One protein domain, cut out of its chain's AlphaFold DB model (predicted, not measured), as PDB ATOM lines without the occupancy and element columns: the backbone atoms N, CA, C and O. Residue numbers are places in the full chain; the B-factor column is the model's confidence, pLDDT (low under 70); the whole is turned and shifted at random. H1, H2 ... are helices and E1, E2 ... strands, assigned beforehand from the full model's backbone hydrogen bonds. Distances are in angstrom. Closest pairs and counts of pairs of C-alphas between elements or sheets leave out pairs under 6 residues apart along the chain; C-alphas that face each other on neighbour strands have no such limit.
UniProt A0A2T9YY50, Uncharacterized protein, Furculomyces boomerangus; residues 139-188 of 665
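Overview. This is residues 139 to 188 of the 665 residues of an uncharacterized protein of Furculomyces boomerangus (UniProt A0A2T9YY50). What shape is this? H3 stands in the middle of a flat, loose piece, with H2 making a corner at its start, H1 packing on its later half, and a loop, sticking out at residues 173 to 179, folding E1 back beside its start. What is printed? There are 50 residues with H1, H2, H3 and E1 in that order, mostly helix; the radius of gyration of the C-alphas is 12.3 A and the spans 33 by 27 by 12 A.

Along the chain. Where are the helices? H1 is residues 139 to 142, from C-alpha 139 at (-1.194, -45.553, 36.460); H2 is 150 to 159, 14.3 A long; H3 is 161 to 172, 16.2 A long. Where is E1? It is residues 182 to 184, ending at C-alpha 184 (1.268, -32.581, 20.979), and pairs with no named strand.

Arrangement. What does H1 touch? It touches H3 at residues 167 to 171 alone, closest C-alphas Leu 139 and Tyr 171, 6.0 A. How do H2 and H3 stand? They only just touch, with 3 pairs of C-alphas within 8 A, only at the corner, at residues 164 to 165 of H3 alone, closest C-alphas Ser 157 and Phe 164, 5.4 A; the tilt is steep, 59 degrees, opposite ways. In both, every O i to N i+4 pair is within hydrogen-bond range; H1 is too short for one. Where is E1? Its closest C-alpha to H3 is Val 183, 5.5 A from that of Glu 162; E1 is apart from H1 and H2.

Size, cuts and confidence. How large is it? The farthest C-alphas, Ser 145 and Lys 188, are 34.6 A apart; the printed part has no cut and no long link. Where is confidence low? Residues 139 to 150 are under pLDDT 70.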
ATOM      1  N   LEU A 139      -2.286 -46.260  37.146       48.34
ATOM      2  CA  LEU A 139      -1.194 -45.553  36.460       48.34
ATOM      3  C   LEU A 139       0.138 -46.282  36.719       48.34
ATOM      4  O   LEU A 139       0.905 -46.533  35.797       48.34
ATOM      5  N   LYS A 140       0.306 -46.821  37.937       50.59
ATOM      6  CA  LYS A 140       1.359 -47.784  38.317       50.59
ATOM      7  C   LYS A 140       1.384 -49.064  37.467       50.59
ATOM      8  O   LYS A 140       2.403 -49.737  37.418       50.59
ATOM      9  N   LYS A 141       0.284 -49.441  36.805       48.31
ATOM     10  CA  LYS A 141       0.274 -50.607  35.906       48.31
ATOM     11  C   LYS A 141       0.892 -50.283  34.540       48.31
ATOM     12  O   LYS A 141       1.424 -51.185  33.906       48.31
ATOM     13  N   VAL A 142       0.827 -49.017  34.122       47.94
ATOM     14  CA  VAL A 142       1.376 -48.505  32.853       47.94
ATOM     15  C   VAL A 142       2.845 -48.099  33.014       47.94
ATOM     16  O   VAL A 142       3.658 -48.431  32.165       47.94
ATOM     17  N   VAL A 143       3.211 -47.471  34.139       53.34
ATOM     18  CA  VAL A 143       4.588 -46.997  34.419       53.34
ATOM     19  C   VAL A 143       5.458 -48.061  35.129       53.34
ATOM     20  O   VAL A 143       6.627 -47.846  35.434       53.34
ATOM     21  N   GLY A 144       4.910 -49.256  35.369       51.41
ATOM     22  CA  GLY A 144       5.578 -50.343  36.090       51.41
ATOM     23  C   GLY A 144       5.399 -50.262  37.612       51.41
ATOM     24  O   GLY A 144       5.174 -49.204  38.196       51.41
ATOM     25  N   SER A 145       5.494 -51.415  38.277       47.25
ATOM     26  CA  SER A 145       5.159 -51.666  39.693       47.25
ATOM     27  C   SER A 145       6.048 -50.963  40.737       47.25
ATOM     28  O   SER A 145       6.011 -51.317  41.918       47.25
ATOM     29  N   ARG A 146       6.835 -49.953  40.348       47.44
ATOM     30  CA  ARG A 146       7.695 -49.197  41.261       47.44
ATOM     31  C   ARG A 146       6.892 -48.114  41.993       47.44
ATOM     32  O   ARG A 146       5.928 -47.550  41.478       47.44
ATOM     33  N   ARG A 147       7.274 -47.837  43.240       53.47
ATOM     34  CA  ARG A 147       6.719 -46.744  44.049       53.47
ATOM     35  C   ARG A 147       7.285 -45.424  43.500       53.47
ATOM     36  O   ARG A 147       8.400 -45.073  43.853       53.47
ATOM     37  N   ILE A 148       6.553 -44.774  42.596       56.41
ATOM     38  CA  ILE A 148       6.932 -43.481  41.999       56.41
ATOM     39  C   ILE A 148       6.656 -42.373  43.018       56.41
ATOM     40  O   ILE A 148       5.551 -42.322  43.573       56.41
ATOM     41  N   GLN A 149       7.655 -41.533  43.284       66.31
ATOM     42  CA  GLN A 149       7.512 -40.347  44.135       66.31
ATOM     43  C   GLN A 149       6.869 -39.194  43.350       66.31
ATOM     44  O   GLN A 149       6.917 -39.175  42.120       66.31
ATOM     45  N   LEU A 150       6.241 -38.235  44.036       67.56
ATOM     46  CA  LEU A 150       5.542 -37.130  43.365       67.56
ATOM     47  C   LEU A 150       6.496 -36.308  42.488       67.56
ATOM     48  O   LEU A 150       6.116 -35.900  41.398       67.56
ATOM     49  N   GLU A 151       7.733 -36.128  42.943       71.44
ATOM     50  CA  GLU A 151       8.776 -35.385  42.242       71.44
ATOM     51  C   GLU A 151       9.176 -36.071  40.927       71.44
ATOM     52  O   GLU A 151       9.333 -35.411  39.909       71.44
ATOM     53  N   GLU A 152       9.266 -37.405  40.919       70.94
ATOM     54  CA  GLU A 152       9.564 -38.178  39.704       70.94
ATOM     55  C   GLU A 152       8.418 -38.081  38.682       70.94
ATOM     56  O   GLU A 152       8.653 -38.034  37.475       70.94
ATOM     57  N   LEU A 153       7.170 -38.040  39.161       74.81
ATOM     58  CA  LEU A 153       5.991 -37.867  38.313       74.81
ATOM     59  C   LEU A 153       5.913 -36.446  37.739       74.81
ATOM     60  O   LEU A 153       5.574 -36.286  36.567       74.81
ATOM     61  N   GLU A 154       6.218 -35.434  38.556       76.44
ATOM     62  CA  GLU A 154       6.302 -34.033  38.139       76.44
ATOM     63  C   GLU A 154       7.364 -33.867  37.049       76.44
ATOM     64  O   GLU A 154       7.030 -33.408  35.955       76.44
ATOM     65  N   ASP A 155       8.593 -34.329  37.301       79.12
ATOM     66  CA  ASP A 155       9.706 -34.239  36.355       79.12
ATOM     67  C   ASP A 155       9.366 -34.956  35.034       79.12
ATOM     68  O   ASP A 155       9.570 -34.392  33.957       79.12
ATOM     69  N   TRP A 156       8.768 -36.153  35.078       79.31
ATOM     70  CA  TRP A 156       8.321 -36.862  33.869       79.31
ATOM     71  C   TRP A 156       7.236 -36.087  33.104       79.31
ATOM     72  O   TRP A 156       7.302 -35.981  31.879       79.31
ATOM     73  N   SER A 157       6.275 -35.487  33.814       77.50
ATOM     74  CA  SER A 157       5.166 -34.745  33.198       77.50
ATOM     75  C   SER A 157       5.586 -33.484  32.442       77.50
ATOM     76  O   SER A 157       4.845 -33.034  31.570       77.50
ATOM     77  N   ILE A 158       6.761 -32.925  32.752       81.75
ATOM     78  CA  ILE A 158       7.289 -31.710  32.114       81.75
ATOM     79  C   ILE A 158       8.415 -31.995  31.115       81.75
ATOM     80  O   ILE A 158       8.579 -31.231  30.167       81.75
ATOM     81  N   THR A 159       9.187 -33.068  31.314       81.38
ATOM     82  CA  THR A 159      10.315 -33.421  30.432       81.38
ATOM     83  C   THR A 159       9.895 -34.306  29.262       81.38
ATOM     84  O   THR A 159      10.409 -34.135  28.162       81.38
ATOM     85  N   GLU A 160       8.916 -35.190  29.461       80.25
ATOM     86  CA  GLU A 160       8.457 -36.169  28.467       80.25
ATOM     87  C   GLU A 160       6.952 -36.007  28.197       80.25
ATOM     88  O   GLU A 160       6.157 -36.936  28.359       80.25
ATOM     89  N   LEU A 161       6.552 -34.795  27.792       81.06
ATOM     90  CA  LEU A 161       5.150 -34.375  27.646       81.06
ATOM     91  C   LEU A 161       4.290 -35.364  26.846       81.06
ATOM     92  O   LEU A 161       3.226 -35.765  27.316       81.06
ATOM     93  N   GLU A 162       4.728 -35.766  25.648       81.94
ATOM     94  CA  GLU A 162       3.933 -36.667  24.805       81.94
ATOM     95  C   GLU A 162       3.744 -38.041  25.456       81.94
ATOM     96  O   GLU A 162       2.624 -38.548  25.474       81.94
ATOM     97  N   GLN A 163       4.800 -38.604  26.058       80.00
ATOM     98  CA  GLN A 163       4.741 -39.906  26.731       80.00
ATOM     99  C   GLN A 163       3.830 -39.863  27.964       80.00
ATOM    100  O   GLN A 163       3.024 -40.772  28.191       80.00
ATOM    101  N   PHE A 164       3.942 -38.796  28.758       79.06
ATOM    102  CA  PHE A 164       3.112 -38.588  29.936       79.06
ATOM    103  C   PHE A 164       1.634 -38.484  29.553       79.06
ATOM    104  O   PHE A 164       0.792 -39.210  30.087       79.06
ATOM    105  N   TRP A 165       1.306 -37.621  28.590       78.94
ATOM    106  CA  TRP A 165      -0.080 -37.383  28.201       78.94
ATOM    107  C   TRP A 165      -0.698 -38.557  27.436       78.94
ATOM    108  O   TRP A 165      -1.881 -38.830  27.646       78.94
ATOM    109  N   SER A 166       0.073 -39.327  26.655       79.19
ATOM    110  CA  SER A 166      -0.416 -40.606  26.114       79.19
ATOM    111  C   SER A 166      -0.733 -41.611  27.222       79.19
ATOM    112  O   SER A 166      -1.761 -42.283  27.171       79.19
ATOM    113  N   ALA A 167       0.086 -41.680  28.278       75.44
ATOM    114  CA  ALA A 167      -0.178 -42.579  29.400       75.44
ATOM    115  C   ALA A 167      -1.409 -42.147  30.215       75.44
ATOM    116  O   ALA A 167      -2.186 -42.998  30.653       75.44
ATOM    117  N   VAL A 168      -1.619 -40.839  30.403       76.31
ATOM    118  CA  VAL A 168      -2.840 -40.292  31.025       76.31
ATOM    119  C   VAL A 168      -4.067 -40.628  30.181       76.31
ATOM    120  O   VAL A 168      -5.078 -41.077  30.727       76.31
ATOM    121  N   TRP A 169      -3.970 -40.461  28.863       76.50
ATOM    122  CA  TRP A 169      -5.015 -40.838  27.918       76.50
ATOM    123  C   TRP A 169      -5.379 -42.324  28.047       76.50
ATOM    124  O   TRP A 169      -6.543 -42.656  28.261       76.50
ATOM    125  N   ASP A 170      -4.402 -43.226  28.044       75.06
ATOM    126  CA  ASP A 170      -4.665 -44.664  28.173       75.06
ATOM    127  C   ASP A 170      -5.232 -45.032  29.551       75.06
ATOM    128  O   ASP A 170      -6.189 -45.803  29.669       75.06
ATOM    129  N   TYR A 171      -4.681 -44.439  30.614       72.12
ATOM    130  CA  TYR A 171      -5.149 -44.635  31.986       72.12
ATOM    131  C   TYR A 171      -6.612 -44.218  32.159       72.12
ATOM    132  O   TYR A 171      -7.378 -44.858  32.890       72.12
ATOM    133  N   SER A 172      -6.985 -43.123  31.506       70.56
ATOM    134  CA  SER A 172      -8.292 -42.512  31.651       70.56
ATOM    135  C   SER A 172      -9.440 -43.341  31.091       70.56
ATOM    136  O   SER A 172     -10.565 -43.259  31.593       70.56
ATOM    137  N   GLY A 173      -9.155 -44.157  30.074       75.19
ATOM    138  CA  GLY A 173     -10.178 -44.877  29.331       75.19
ATOM    139  C   GLY A 173     -11.150 -43.942  28.611       75.19
ATOM    140  O   GLY A 173     -12.345 -44.242  28.583       75.19
ATOM    141  N   ILE A 174     -10.658 -42.818  28.070       81.31
ATOM    142  CA  ILE A 174     -11.450 -41.926  27.216       81.31
ATOM    143  C   ILE A 174     -12.063 -42.735  26.065       81.31
ATOM    144  O   ILE A 174     -11.378 -43.451  25.332       81.31
ATOM    145  N   ILE A 175     -13.378 -42.602  25.900       87.44
ATOM    146  CA  ILE A 175     -14.124 -43.102  24.751       87.44
ATOM    147  C   ILE A 175     -13.754 -42.216  23.565       87.44
ATOM    148  O   ILE A 175     -14.196 -41.067  23.486       87.44
ATOM    149  N   SER A 176     -12.938 -42.766  22.667       89.75
ATOM    150  CA  SER A 176     -12.550 -42.157  21.398       89.75
ATOM    151  C   SER A 176     -12.970 -43.027  20.229       89.75
ATOM    152  O   SER A 176     -12.855 -44.252  20.278       89.75
ATOM    153  N   HIS A 177     -13.434 -42.384  19.161       92.88
ATOM    154  CA  HIS A 177     -13.917 -43.062  17.954       92.88
ATOM    155  C   HIS A 177     -12.843 -43.177  16.869       92.88
ATOM    156  O   HIS A 177     -13.026 -43.873  15.875       92.88
ATOM    157  N   THR A 178     -11.712 -42.501  17.060       93.19
ATOM    158  CA  THR A 178     -10.539 -42.516  16.174       93.19
ATOM    159  C   THR A 178      -9.254 -42.440  17.006       93.19
ATOM    160  O   THR A 178      -9.267 -41.879  18.107       93.19
ATOM    161  N   PRO A 179      -8.139 -43.025  16.538       89.06
ATOM    162  CA  PRO A 179      -6.860 -42.903  17.229       89.06
ATOM    163  C   PRO A 179      -6.279 -41.489  17.069       89.06
ATOM    164  O   PRO A 179      -6.503 -40.836  16.047       89.06
ATOM    165  N   TYR A 180      -5.488 -41.030  18.044       89.81
ATOM    166  CA  TYR A 180      -4.607 -39.885  17.810       89.81
ATOM    167  C   TYR A 180      -3.457 -40.293  16.883       89.81
ATOM    168  O   TYR A 180      -2.991 -41.429  16.895       89.81
ATOM    169  N   THR A 181      -2.994 -39.337  16.087       92.25
ATOM    170  CA  THR A 181      -1.801 -39.456  15.230       92.25
ATOM    171  C   THR A 181      -0.581 -38.784  15.853       92.25
ATOM    172  O   THR A 181       0.547 -39.131  15.523       92.25
ATOM    173  N   GLN A 182      -0.815 -37.838  16.764       89.12
ATOM    174  CA  GLN A 182       0.194 -37.065  17.480       89.12
ATOM    175  C   GLN A 182      -0.418 -36.562  18.791       89.12
ATOM    176  O   GLN A 182      -1.590 -36.168  18.796       89.12
ATOM    177  N   VAL A 183       0.343 -36.578  19.890       85.06
ATOM    178  CA  VAL A 183      -0.151 -36.140  21.207       85.06
ATOM    179  C   VAL A 183      -0.067 -34.625  21.333       85.06
ATOM    180  O   VAL A 183      -1.038 -34.011  21.770       85.06
ATOM    181  N   LEU A 184       1.048 -34.024  20.914       84.19
ATOM    182  CA  LEU A 184       1.268 -32.581  20.979       84.19
ATOM    183  C   LEU A 184       2.051 -32.085  19.756       84.19
ATOM    184  O   LEU A 184       3.063 -32.668  19.378       84.19
ATOM    185  N   GLU A 185       1.616 -30.975  19.159       84.12
ATOM    186  CA  GLU A 185       2.419 -30.214  18.189       84.12
ATOM    187  C   GLU A 185       3.546 -29.455  18.915       84.12
ATOM    188  O   GLU A 185       3.379 -28.313  19.336       84.12
ATOM    189  N   THR A 186       4.686 -30.123  19.116       83.25
ATOM    190  CA  THR A 186       5.853 -29.606  19.859       83.25
ATOM    191  C   THR A 186       6.653 -28.541  19.107       83.25
ATOM    192  O   THR A 186       7.479 -27.855  19.705       83.25
ATOM    193  N   ASP A 187       6.400 -28.377  17.809       85.06
ATOM    194  CA  ASP A 187       6.982 -27.347  16.949       85.06
ATOM    195  C   ASP A 187       6.302 -25.977  17.098       85.06
ATOM    196  O   ASP A 187       6.839 -24.976  16.622       85.06
ATOM    197  N   LYS A 188       5.154 -25.918  17.784       77.88
ATOM    198  CA  LYS A 188       4.391 -24.689  18.017       77.88
ATOM    199  C   LYS A 188       4.547 -24.158  19.430       77.88
ATOM    200  O   LYS A 188       4.604 -24.899  20.412       77.88
TER     201      LYS A 188